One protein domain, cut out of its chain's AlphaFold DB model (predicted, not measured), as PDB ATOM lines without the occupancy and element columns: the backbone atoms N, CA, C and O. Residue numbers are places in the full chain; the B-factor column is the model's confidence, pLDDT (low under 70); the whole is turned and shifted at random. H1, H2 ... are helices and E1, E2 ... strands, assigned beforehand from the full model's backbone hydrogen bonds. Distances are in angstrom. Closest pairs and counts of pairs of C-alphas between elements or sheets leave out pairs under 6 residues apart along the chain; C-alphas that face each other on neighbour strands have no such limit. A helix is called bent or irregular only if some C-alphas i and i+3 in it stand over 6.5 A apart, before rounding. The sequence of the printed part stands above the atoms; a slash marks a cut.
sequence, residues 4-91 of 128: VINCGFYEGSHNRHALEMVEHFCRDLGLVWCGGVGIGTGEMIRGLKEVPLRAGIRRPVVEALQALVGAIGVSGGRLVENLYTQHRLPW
ATOM      1  N   VAL A   4      11.504 -41.585  36.919       98.31
ATOM      2  CA  VAL A   4      10.215 -41.590  36.227       98.31
ATOM      3  C   VAL A   4      10.313 -42.621  35.119       98.31
ATOM      4  O   VAL A   4      11.198 -42.531  34.271       98.31
ATOM      5  N   ILE A   5       9.418 -43.600  35.132       98.19
ATOM      6  CA  ILE A   5       9.390 -44.673  34.144       98.19
ATOM      7  C   ILE A   5       8.041 -44.651  33.452       98.19
ATOM      8  O   ILE A   5       7.000 -44.526  34.094       98.19
ATOM      9  N   ASN A   6       8.063 -44.754  32.131       96.62
ATOM     10  CA  ASN A   6       6.868 -44.747  31.316       96.62
ATOM     11  C   ASN A   6       6.793 -45.990  30.426       96.62
ATOM     12  O   ASN A   6       7.810 -46.442  29.904       96.62
ATOM     13  N   CYS A   7       5.579 -46.499  30.213       95.38
ATOM     14  CA  CYS A   7       5.317 -47.585  29.278       95.38
ATOM     15  C   CYS A   7       4.034 -47.358  28.460       95.38
ATOM     16  O   CYS A   7       3.175 -46.537  28.799       95.38
ATOM     17  N   GLY A   8       3.900 -48.130  27.378       92.44
ATOM     18  CA  GLY A   8       2.713 -48.163  26.515       92.44
ATOM     19  C   GLY A   8       1.590 -49.089  27.002       92.44
ATOM     20  O   GLY A   8       0.596 -49.254  26.302       92.44
ATOM     21  N   PHE A   9       1.719 -49.721  28.174       95.25
ATOM     22  CA  PHE A   9       0.611 -50.468  28.779       95.25
ATOM     23  C   PHE A   9      -0.383 -49.521  29.440       95.25
ATOM     24  O   PHE A   9      -0.037 -48.391  29.767       95.25
ATOM     25  N   TYR A  10      -1.619 -49.969  29.653       96.81
ATOM     26  CA  TYR A  10      -2.649 -49.127  30.253       96.81
ATOM     27  C   TYR A  10      -2.355 -48.830  31.733       96.81
ATOM     28  O   TYR A  10      -2.322 -47.671  32.140       96.81
ATOM     29  N   GLU A  11      -2.084 -49.860  32.531       97.19
ATOM     30  CA  GLU A  11      -1.817 -49.743  33.961       97.19
ATOM     31  C   GLU A  11      -0.371 -49.316  34.232       97.19
ATOM     32  O   GLU A  11       0.576 -49.965  33.777       97.19
ATOM     33  N   GLY A  12      -0.191 -48.268  35.044       97.44
ATOM     34  CA  GLY A  12       1.139 -47.816  35.459       97.44
ATOM     35  C   GLY A  12       1.914 -48.834  36.296       97.44
ATOM     36  O   GLY A  12       3.144 -48.796  36.294       97.44
ATOM     37  N   SER A  13       1.223 -49.779  36.943       97.62
ATOM     38  CA  SER A  13       1.814 -50.839  37.773       97.62
ATOM     39  C   SER A  13       2.755 -51.772  37.006       97.62
ATOM     40  O   SER A  13       3.646 -52.365  37.613       97.62
ATOM     41  N   HIS A  14       2.644 -51.850  35.675       97.44
ATOM     42  CA  HIS A  14       3.600 -52.583  34.839       97.44
ATOM     43  C   HIS A  14       5.030 -52.027  34.924       97.44
ATOM     44  O   HIS A  14       5.983 -52.739  34.620       97.44
ATOM     45  N   ASN A  15       5.206 -50.781  35.381       98.44
ATOM     46  CA  ASN A  15       6.524 -50.180  35.586       98.44
ATOM     47  C   ASN A  15       7.195 -50.598  36.908       98.44
ATOM     48  O   ASN A  15       8.325 -50.182  37.151       98.44
ATOM     49  N   ARG A  16       6.541 -51.407  37.759       98.38
ATOM     50  CA  ARG A  16       7.086 -51.839  39.060       98.38
ATOM     51  C   ARG A  16       8.481 -52.440  38.929       98.38
ATOM     52  O   ARG A  16       9.413 -51.950  39.550       98.38
ATOM     53  N   HIS A  17       8.630 -53.438  38.063       98.19
ATOM     54  CA  HIS A  17       9.909 -54.124  37.878       98.19
ATOM     55  C   HIS A  17      11.002 -53.200  37.345       98.19
ATOM     56  O   HIS A  17      12.165 -53.332  37.704       98.19
ATOM     57  N   ALA A  18      10.634 -52.219  36.522       98.38
ATOM     58  CA  ALA A  18      11.585 -51.233  36.039       98.38
ATOM     59  C   ALA A  18      12.079 -50.308  37.164       98.38
ATOM     60  O   ALA A  18      13.266 -50.001  37.210       98.38
ATOM     61  N   LEU A  19      11.207 -49.910  38.098       98.62
ATOM     62  CA  LEU A  19      11.613 -49.135  39.275       98.62
ATOM     63  C   LEU A  19      12.460 -49.975  40.240       98.62
ATOM     64  O   LEU A  19      13.485 -49.483  40.704       98.62
ATOM     65  N   GLU A  20      12.093 -51.238  40.475       98.38
ATOM     66  CA  GLU A  20      12.875 -52.189  41.289       98.38
ATOM     67  C   GLU A  20      14.300 -52.363  40.738       98.38
ATOM     68  O   GLU A  20      15.271 -52.338  41.492       98.38
ATOM     69  N   MET A  21      14.457 -52.465  39.412       98.56
ATOM     70  CA  MET A  21      15.779 -52.529  38.780       98.56
ATOM     71  C   MET A  21      16.611 -51.265  39.032       98.56
ATOM     72  O   MET A  21      17.802 -51.366  39.322       98.56
ATOM     73  N   VAL A  22      16.005 -50.074  38.955       98.44
ATOM     74  CA  VAL A  22      16.706 -48.813  39.253       98.44
ATOM     75  C   VAL A  22      17.086 -48.731  40.730       98.44
ATOM     76  O   VAL A  22      18.188 -48.294  41.055       98.44
ATOM     77  N   GLU A  23      16.210 -49.174  41.629       98.06
ATOM     78  CA  GLU A  23      16.486 -49.232  43.064       98.06
ATOM     79  C   GLU A  23      17.659 -50.170  43.384       98.06
ATOM     80  O   GLU A  23      18.574 -49.784  44.114       98.06
ATOM     81  N   HIS A  24      17.692 -51.364  42.784       98.44
ATOM     82  CA  HIS A  24      18.829 -52.280  42.910       98.44
ATOM     83  C   HIS A  24      20.125 -51.662  42.390       98.44
ATOM     84  O   HIS A  24      21.135 -51.695  43.088       98.44
ATOM     85  N   PHE A  25      20.083 -51.018  41.223       98.44
ATOM     86  CA  PHE A  25      21.237 -50.309  40.676       98.44
ATOM     87  C   PHE A  25      21.738 -49.198  41.612       98.44
ATOM     88  O   PHE A  25      22.942 -49.028  41.788       98.44
ATOM     89  N   CYS A  26      20.828 -48.463  42.259       98.12
ATOM     90  CA  CYS A  26      21.203 -47.452  43.245       98.12
ATOM     91  C   CYS A  26      21.939 -48.076  44.431       98.12
ATOM     92  O   CYS A  26      23.014 -47.603  44.796       98.12
ATOM     93  N   ARG A  27      21.385 -49.152  45.000       97.50
ATOM     94  CA  ARG A  27      21.988 -49.866  46.129       97.50
ATOM     95  C   ARG A  27      23.394 -50.359  45.790       97.50
ATOM     96  O   ARG A  27      24.305 -50.154  46.587       97.50
ATOM     97  N   ASP A  28      23.568 -50.954  44.617       98.31
ATOM     98  CA  ASP A  28      24.842 -51.544  44.199       98.31
ATOM     99  C   ASP A  28      25.928 -50.475  43.958       98.31
ATOM    100  O   ASP A  28      27.116 -50.750  44.113       98.31
ATOM    101  N   LEU A  29      25.533 -49.232  43.655       98.12
ATOM    102  CA  LEU A  29      26.436 -48.083  43.508       98.12
ATOM    103  C   LEU A  29      26.568 -47.210  44.769       98.12
ATOM    104  O   LEU A  29      27.218 -46.166  44.723       98.12
ATOM    105  N   GLY A  30      25.935 -47.585  45.885       97.75
ATOM    106  CA  GLY A  30      25.912 -46.760  47.099       97.75
ATOM    107  C   GLY A  30      25.119 -45.452  46.956       97.75
ATOM    108  O   GLY A  30      25.294 -44.524  47.745       97.75
ATOM    109  N   LEU A  31      24.240 -45.354  45.956       97.44
ATOM    110  CA  LEU A  31      23.325 -44.232  45.773       97.44
ATOM    111  C   LEU A  31      22.074 -44.428  46.636       97.44
ATOM    112  O   LEU A  31      21.469 -45.498  46.666       97.44
ATOM    113  N   VAL A  32      21.618 -43.358  47.287       97.12
ATOM    114  CA  VAL A  32      20.362 -43.389  48.049       97.12
ATOM    115  C   VAL A  32      19.180 -43.381  47.084       97.12
ATOM    116  O   VAL A  32      18.991 -42.415  46.341       97.12
ATOM    117  N   TRP A  33      18.362 -44.430  47.098       98.19
ATOM    118  CA  TRP A  33      17.070 -44.451  46.413       98.19
ATOM    119  C   TRP A  33      16.036 -43.615  47.180       98.19
ATOM    120  O   TRP A  33      15.892 -43.750  48.393       98.19
ATOM    121  N   CYS A  34      15.331 -42.728  46.475       98.31
ATOM    122  CA  CYS A  34      14.356 -41.794  47.050       98.31
ATOM    123  C   CYS A  34      12.923 -42.027  46.531       98.31
ATOM    124  O   CYS A  34      12.018 -41.272  46.891       98.31
ATOM    125  N   GLY A  35      12.709 -43.050  45.697       98.31
ATOM    126  CA  GLY A  35      11.418 -43.403  45.105       98.31
ATOM    127  C   GLY A  35      11.247 -42.953  43.652       98.31
ATOM    128  O   GLY A  35      12.043 -42.189  43.099       98.31
ATOM    129  N   GLY A  36      10.178 -43.422  43.014       98.50
ATOM    130  CA  GLY A  36       9.874 -43.076  41.633       98.50
ATOM    131  C   GLY A  36       8.401 -43.167  41.254       98.50
ATOM    132  O   GLY A  36       7.549 -43.576  42.042       98.50
ATOM    133  N   VAL A  37       8.115 -42.751  40.020       98.75
ATOM    134  CA  VAL A  37       6.770 -42.731  39.435       98.75
ATOM    135  C   VAL A  37       6.737 -43.605  38.184       98.75
ATOM    136  O   VAL A  37       7.452 -43.346  37.217       98.75
ATOM    137  N   GLY A  38       5.880 -44.622  38.189       98.56
ATOM    138  CA  GLY A  38       5.552 -45.459  37.040       98.56
ATOM    139  C   GLY A  38       4.293 -44.966  36.328       98.56
ATOM    140  O   GLY A  38       3.220 -44.908  36.925       98.56
ATOM    141  N   ILE A  39       4.402 -44.634  35.044       98.56
ATOM    142  CA  ILE A  39       3.329 -44.043  34.239       98.56
ATOM    143  C   ILE A  39       2.902 -45.025  33.142       98.56
ATOM    144  O   ILE A  39       3.683 -45.342  32.245       98.56
ATOM    145  N   GLY A  40       1.653 -45.479  33.192       97.69
ATOM    146  CA  GLY A  40       0.977 -46.185  32.101       97.69
ATOM    147  C   GLY A  40       0.340 -45.203  31.119       97.69
ATOM    148  O   GLY A  40       0.360 -43.987  31.318       97.69
ATOM    149  N   THR A  41      -0.272 -45.701  30.047       96.88
ATOM    150  CA  THR A  41      -0.841 -44.917  28.937       96.88
ATOM    151  C   THR A  41       0.154 -43.916  28.339       96.88
ATOM    152  O   THR A  41      -0.223 -42.816  27.938       96.88
ATOM    153  N   GLY A  42       1.438 -44.277  28.290       94.31
ATOM    154  CA  GLY A  42       2.533 -43.375  27.925       94.31
ATOM    155  C   GLY A  42       2.422 -42.723  26.563       94.31
ATOM    156  O   GLY A  42       2.679 -41.530  26.422       94.31
ATOM    157  N   GLU A  43       1.898 -43.468  25.594       92.25
ATOM    158  CA  GLU A  43       1.579 -42.964  24.255       92.25
ATOM    159  C   GLU A  43       0.714 -41.689  24.283       92.25
ATOM    160  O   GLU A  43       0.810 -40.831  23.403       92.25
ATOM    161  N   MET A  44      -0.116 -41.516  25.319       93.69
ATOM    162  CA  MET A  44      -0.972 -40.339  25.459       93.69
ATOM    163  C   MET A  44      -0.210 -39.074  25.857       93.69
ATOM    164  O   MET A  44      -0.713 -37.986  25.589       93.69
ATOM    165  N   ILE A  45       0.988 -39.171  26.449       92.50
ATOM    166  CA  ILE A  45       1.752 -38.002  26.925       92.50
ATOM    167  C   ILE A  45       1.971 -37.009  25.779       92.50
ATOM    168  O   ILE A  45       1.734 -35.811  25.937       92.50
ATOM    169  N   ARG A  46       2.348 -37.510  24.595       91.06
ATOM    170  CA  ARG A  46       2.530 -36.682  23.396       91.06
ATOM    171  C   ARG A  46       1.205 -36.121  22.885       91.06
ATOM    172  O   ARG A  46       1.139 -34.943  22.544       91.06
ATOM    173  N   GLY A  47       0.159 -36.947  22.841       90.50
ATOM    174  CA  GLY A  47      -1.171 -36.543  22.366       90.50
ATOM    175  C   GLY A  47      -1.866 -35.516  23.265       90.50
ATOM    176  O   GLY A  47      -2.724 -34.775  22.798       90.50
ATOM    177  N   LEU A  48      -1.476 -35.440  24.538       94.44
ATOM    178  CA  LEU A  48      -2.049 -34.540  25.540       94.44
ATOM    179  C   LEU A  48      -1.172 -33.316  25.836       94.44
ATOM    180  O   LEU A  48      -1.455 -32.597  26.796       94.44
ATOM    181  N   LYS A  49      -0.130 -33.056  25.036       93.75
ATOM    182  CA  LYS A  49       0.808 -31.943  25.261       93.75
ATOM    183  C   LYS A  49       0.094 -30.595  25.418       93.75
ATOM    184  O   LYS A  49       0.362 -29.885  26.384       93.75
ATOM    185  N   GLU A  50      -0.852 -30.306  24.525       96.12
ATOM    186  CA  GLU A  50      -1.611 -29.046  24.486       96.12
ATOM    187  C   GLU A  50      -2.827 -29.033  25.433       96.12
ATOM    188  O   GLU A  50      -3.462 -28.002  25.641       96.12
ATOM    189  N   VAL A  51      -3.177 -30.175  26.035       95.75
ATOM    190  CA  VAL A  51      -4.284 -30.253  26.996       95.75
ATOM    191  C   VAL A  51      -3.819 -29.654  28.327       95.75
ATOM    192  O   VAL A  51      -2.800 -30.102  28.841       95.75
ATOM    193  N   PRO A  52      -4.535 -28.706  28.958       96.44
ATOM    194  CA  PRO A  52      -4.090 -28.096  30.214       96.44
ATOM    195  C   PRO A  52      -3.779 -29.123  31.314       96.44
ATOM    196  O   PRO A  52      -4.514 -30.093  31.478       96.44
ATOM    197  N   LEU A  53      -2.744 -28.887  32.131       94.50
ATOM    198  CA  LEU A  53      -2.366 -29.787  33.241       94.50
ATOM    199  C   LEU A  53      -3.516 -30.028  34.235       94.50
ATOM    200  O   LEU A  53      -3.649 -31.120  34.776       94.50
ATOM    201  N   ARG A  54      -4.388 -29.027  34.415       93.75
ATOM    202  CA  ARG A  54      -5.592 -29.105  35.259       93.75
ATOM    203  C   ARG A  54      -6.711 -29.986  34.689       93.75
ATOM    204  O   ARG A  54      -7.709 -30.212  35.366       93.75
ATOM    205  N   ALA A  55      -6.597 -30.442  33.441       96.69
ATOM    206  CA  ALA A  55      -7.620 -31.270  32.822       96.69
ATOM    207  C   ALA A  55      -7.723 -32.627  33.531       96.69
ATOM    208  O   ALA A  55      -6.717 -33.285  33.805       96.69
ATOM    209  N   GLY A  56      -8.955 -33.090  33.763       96.94
ATOM    210  CA  GLY A  56      -9.222 -34.313  34.526       96.94
ATOM    211  C   GLY A  56      -8.535 -35.569  33.977       96.94
ATOM    212  O   GLY A  56      -8.165 -36.438  34.762       96.94
ATOM    213  N   ILE A  57      -8.307 -35.630  32.659       96.94
ATOM    214  CA  ILE A  57      -7.589 -36.722  31.983       96.94
ATOM    215  C   ILE A  57      -6.105 -36.794  32.371       96.94
ATOM    216  O   ILE A  57      -5.556 -37.888  32.483       96.94
ATOM    217  N   ARG A  58      -5.460 -35.643  32.615       97.25
ATOM    218  CA  ARG A  58      -4.042 -35.539  33.007       97.25
ATOM    219  C   ARG A  58      -3.847 -35.607  34.517       97.25
ATOM    220  O   ARG A  58      -2.757 -35.947  34.967       97.25
ATOM    221  N   ARG A  59      -4.897 -35.301  35.286       96.75
ATOM    222  CA  ARG A  59      -4.845 -35.112  36.739       96.75
ATOM    223  C   ARG A  59      -4.066 -36.205  37.497       96.75
ATOM    224  O   ARG A  59      -3.139 -35.813  38.192       96.75
ATOM    225  N   PRO A  60      -4.314 -37.521  37.327       97.38
ATOM    226  CA  PRO A  60      -3.577 -38.532  38.097       97.38
ATOM    227  C   PRO A  60      -2.069 -38.555  37.810       97.38
ATOM    228  O   PRO A  60      -1.264 -38.824  38.698       97.38
ATOM    229  N   VAL A  61      -1.671 -38.282  36.563       97.56
ATOM    230  CA  VAL A  61      -0.254 -38.228  36.168       97.56
ATOM    231  C   VAL A  61       0.395 -36.961  36.717       97.56
ATOM    232  O   VAL A  61       1.505 -37.008  37.238       97.56
ATOM    233  N   VAL A  62      -0.313 -35.832  36.643       97.69
ATOM    234  CA  VAL A  62       0.158 -34.549  37.179       97.69
ATOM    235  C   VAL A  62       0.315 -34.609  38.698       97.69
ATOM    236  O   VAL A  62       1.353 -34.188  39.192       97.69
ATOM    237  N   GLU A  63      -0.650 -35.171  39.425       98.25
ATOM    238  CA  GLU A  63      -0.592 -35.314  40.888       98.25
ATOM    239  C   GLU A  63       0.599 -36.185  41.324       98.25
ATOM    240  O   GLU A  63       1.341 -35.803  42.229       98.25
ATOM    241  N   ALA A  64       0.857 -37.306  40.640       98.31
ATOM    242  CA  ALA A  64       2.010 -38.158  40.941       98.31
ATOM    243  C   ALA A  64       3.352 -37.449  40.677       98.31
ATOM    244  O   ALA A  64       4.284 -37.549  41.476       98.31
ATOM    245  N   LEU A  65       3.451 -36.696  39.576       98.12
ATOM    246  CA  LEU A  65       4.646 -35.905  39.270       98.12
ATOM    247  C   LEU A  65       4.828 -34.736  40.246       98.12
ATOM    248  O   LEU A  65       5.956 -34.435  40.622       98.12
ATOM    249  N   GLN A  66       3.746 -34.100  40.698       98.38
ATOM    250  CA  GLN A  66       3.798 -33.064  41.731       98.38
ATOM    251  C   GLN A  66       4.272 -33.626  43.074       98.38
ATOM    252  O   GLN A  66       5.091 -32.986  43.729       98.38
ATOM    253  N   ALA A  67       3.829 -34.828  43.460       98.50
ATOM    254  CA  ALA A  67       4.332 -35.507  44.653       98.50
ATOM    255  C   ALA A  67       5.843 -35.780  44.554       98.50
ATOM    256  O   ALA A  67       6.584 -35.513  45.500       98.50
ATOM    257  N   LEU A  68       6.317 -36.232  43.386       98.56
ATOM    258  CA  LEU A  68       7.745 -36.432  43.127       98.56
ATOM    259  C   LEU A  68       8.538 -35.117  43.214       98.56
ATOM    260  O   LEU A  68       9.570 -35.067  43.876       98.56
ATOM    261  N   VAL A  69       8.045 -34.044  42.588       98.44
ATOM    262  CA  VAL A  69       8.664 -32.707  42.654       98.44
ATOM    263  C   VAL A  69       8.707 -32.189  44.093       98.44
ATOM    264  O   VAL A  69       9.727 -31.650  44.511       98.44
ATOM    265  N   GLY A  70       7.640 -32.396  44.868       98.38
ATOM    266  CA  GLY A  70       7.599 -32.047  46.288       98.38
ATOM    267  C   GLY A  70       8.661 -32.787  47.102       98.38
ATOM    268  O   GLY A  70       9.367 -32.163  47.887       98.38
ATOM    269  N   ALA A  71       8.838 -34.090  46.862       98.31
ATOM    270  CA  ALA A  71       9.888 -34.878  47.507       98.31
ATOM    271  C   ALA A  71      11.301 -34.420  47.105       98.31
ATOM    272  O   ALA A  71      12.187 -34.374  47.953       98.31
ATOM    273  N   ILE A  72      11.514 -34.047  45.839       98.06
ATOM    274  CA  ILE A  72      12.795 -33.508  45.349       98.06
ATOM    275  C   ILE A  72      13.125 -32.158  46.005       98.06
ATOM    276  O   ILE A  72      14.289 -31.882  46.286       98.06
ATOM    277  N   GLY A  73      12.118 -31.316  46.246       97.62
ATOM    278  CA  GLY A  73      12.296 -29.961  46.774       97.62
ATOM    279  C   GLY A  73      12.704 -29.877  48.249       97.62
ATOM    280  O   GLY A  73      12.987 -28.783  48.732       97.62
ATOM    281  N   VAL A  74      12.738 -30.999  48.974       96.25
ATOM    282  CA  VAL A  74      13.065 -31.056  50.405       96.25
ATOM    283  C   VAL A  74      14.395 -31.781  50.603       96.25
ATOM    284  O   VAL A  74      14.614 -32.859  50.054       96.25
ATOM    285  N   SER A  75      15.288 -31.221  51.427       95.31
ATOM    286  CA  SER A  75      16.555 -31.881  51.768       95.31
ATOM    287  C   SER A  75      16.300 -33.235  52.440       95.31
ATOM    288  O   SER A  75      15.573 -33.318  53.427       95.31
ATOM    289  N   GLY A  76      16.866 -34.308  51.879       94.56
ATOM    290  CA  GLY A  76      16.612 -35.684  52.326       94.56
ATOM    291  C   GLY A  76      15.228 -36.242  51.960       94.56
ATOM    292  O   GLY A  76      14.899 -37.364  52.365       94.56
ATOM    293  N   GLY A  77      14.435 -35.486  51.196       97.56
ATOM    294  CA  GLY A  77      13.093 -35.853  50.772       97.56
ATOM    295  C   GLY A  77      13.064 -37.124  49.924       97.56
ATOM    296  O   GLY A  77      14.012 -37.472  49.211       97.56
ATOM    297  N   ARG A  78      11.963 -37.860  50.061       98.12
ATOM    298  CA  ARG A  78      11.711 -39.140  49.401       98.12
ATOM    299  C   ARG A  78      10.217 -39.408  49.348       98.12
ATOM    300  O   ARG A  78       9.461 -38.875  50.161       98.12
ATOM    301  N   LEU A  79       9.805 -40.249  48.413       98.06
ATOM    302  CA  LEU A  79       8.474 -40.834  48.444       98.06
ATOM    303  C   LEU A  79       8.432 -41.946  49.499       98.06
ATOM    304  O   LEU A  79       9.434 -42.624  49.724       98.06
ATOM    305  N   VAL A  80       7.277 -42.122  50.145       94.88
ATOM    306  CA  VAL A  80       7.054 -43.239  51.082       94.88
ATOM    307  C   VAL A  80       7.081 -44.566  50.324       94.88
ATOM    308  O   VAL A  80       7.725 -45.514  50.754       94.88
ATOM    309  N   GLU A  81       6.434 -44.592  49.160       96.88
ATOM    310  CA  GLU A  81       6.406 -45.718  48.233       96.88
ATOM    311  C   GLU A  81       6.495 -45.208  46.792       96.88
ATOM    312  O   GLU A  81       6.200 -44.044  46.497       96.88
ATOM    313  N   ASN A  82       6.869 -46.099  45.876       98.50
ATOM    314  CA  ASN A  82       6.774 -45.829  44.447       98.50
ATOM    315  C   ASN A  82       5.313 -45.583  44.045       98.50
ATOM    316  O   ASN A  82       4.417 -46.341  44.417       98.50
ATOM    317  N   LEU A  83       5.075 -44.549  43.241       98.69
ATOM    318  CA  LEU A  83       3.740 -44.209  42.755       98.69
ATOM    319  C   LEU A  83       3.503 -44.833  41.384       98.69
ATOM    320  O   LEU A  83       4.365 -44.774  40.511       98.69
ATOM    321  N   TYR A  84       2.303 -45.358  41.155       98.62
ATOM    322  CA  TYR A  84       1.890 -45.890  39.858       98.62
ATOM    323  C   TYR A  84       0.626 -45.185  39.393       98.62
ATOM    324  O   TYR A  84      -0.345 -45.079  40.137       98.62
ATOM    325  N   THR A  85       0.643 -44.678  38.165       98.38
ATOM    326  CA  THR A  85      -0.426 -43.824  37.647       98.38
ATOM    327  C   THR A  85      -0.626 -44.008  36.148       98.38
ATOM    328  O   THR A  85       0.220 -44.553  35.441       98.38
ATOM    329  N   GLN A  86      -1.761 -43.533  35.652       98.12
ATOM    330  CA  GLN A  86      -2.127 -43.525  34.245       98.12
ATOM    331  C   GLN A  86      -3.134 -42.402  33.991       98.12
ATOM    332  O   GLN A  86      -3.762 -41.881  34.916       98.12
ATOM    333  N   HIS A  87      -3.303 -42.011  32.731       97.44
ATOM    334  CA  HIS A  87      -4.288 -41.000  32.368       97.44
ATOM    335  C   HIS A  87      -5.703 -41.485  32.699       97.44
ATOM    336  O   HIS A  87      -6.026 -42.666  32.559       97.44
ATOM    337  N   ARG A  88      -6.571 -40.564  33.130       96.75
ATOM    338  CA  ARG A  88      -7.960 -40.883  33.489       96.75
ATOM    339  C   ARG A  88      -8.802 -41.044  32.223       96.75
ATOM    340  O   ARG A  88      -9.489 -40.121  31.792       96.75
ATOM    341  N   LEU A  89      -8.719 -42.229  31.636       94.81
ATOM    342  CA  LEU A  89      -9.426 -42.650  30.433       94.81
ATOM    343  C   LEU A  89      -9.846 -44.115  30.609       94.81
ATOM    344  O   LEU A  89      -9.031 -44.877  31.103       94.81
ATOM    345  N   PRO A  90     -11.038 -44.560  30.181       95.75
ATOM    346  CA  PRO A  90     -11.378 -45.982  30.207       95.75
ATOM    347  C   PRO A  90     -10.433 -46.840  29.344       95.75
ATOM    348  O   PRO A  90     -10.099 -46.473  28.213       95.75
ATOM    349  N   TRP A  91     -10.072 -48.031  29.832       95.62
ATOM    350  CA  TRP A  91      -9.137 -48.953  29.164       95.62
ATOM    351  C   TRP A  91      -9.544 -49.323  27.729       95.62
ATOM    352  O   TRP A  91      -8.702 -49.434  26.837       95.62
TER     353      TRP A  91
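Overview. This is residues 4 to 91 of the 128 residues of an uncharacterized protein of Spirochaetaceae bacterium (UniProt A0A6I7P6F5). A small sheet of three short parallel strands, in order E1, E2, E3, lies between two longer helices, H1 over one face and H3 over the other: three layers. Short H2 sits beyond one end of the strands. The 88 printed residues run E1, H1, E2, H2, H3, E3, mixed in class, compact, with a radius of gyration of the C-alphas of 13.7 A and spans of 39 by 26 by 19 A.

Along the chain. E1, residues 4 to 6, begins at C-alpha 4 (10.215, -41.590, 36.227). H1, residues 12 to 28, spans 25.5 A and is irregular: C-alphas 14 and 17 are 7.2 A apart. E2 is residues 36 to 39, H2 43 to 47, H3 59 to 72, 19.7 A, and E3 83 to 85, ending at C-alpha 85 (-0.426, -43.824, 37.647).

Arrangement. Within hydrogen-bond range are N 5 and O 37, 2.9 A, and N 38 and O 83, 2.8 A. H1 is on the sheet, height 8.2 A; its closest C-alphas to E2 are Gly 12 and Ile 39, 4.5 A. H3, on the opposite face, height 8.9 A, comes closest to E3 at C-alphas Val 61 and Thr 85, 5.8 A. Strand-helix-strand units, parallel neighbours joined through helices, are E1, H1, E2, right-handed crossover, and E2, H2 H3, E3, left-handed. Every O i to N i+4 pair is within range in H3, 10 of 13 in H1, and 0 of 1 in H2, with 1 of 2 O i to N i+3.

Size, cuts and confidence. C-alphas 30 and 90 are farthest apart, 40.9 A. The printed part has no cut; the link H2 to H3 is long; no printed residue is under 70 in pLDDT.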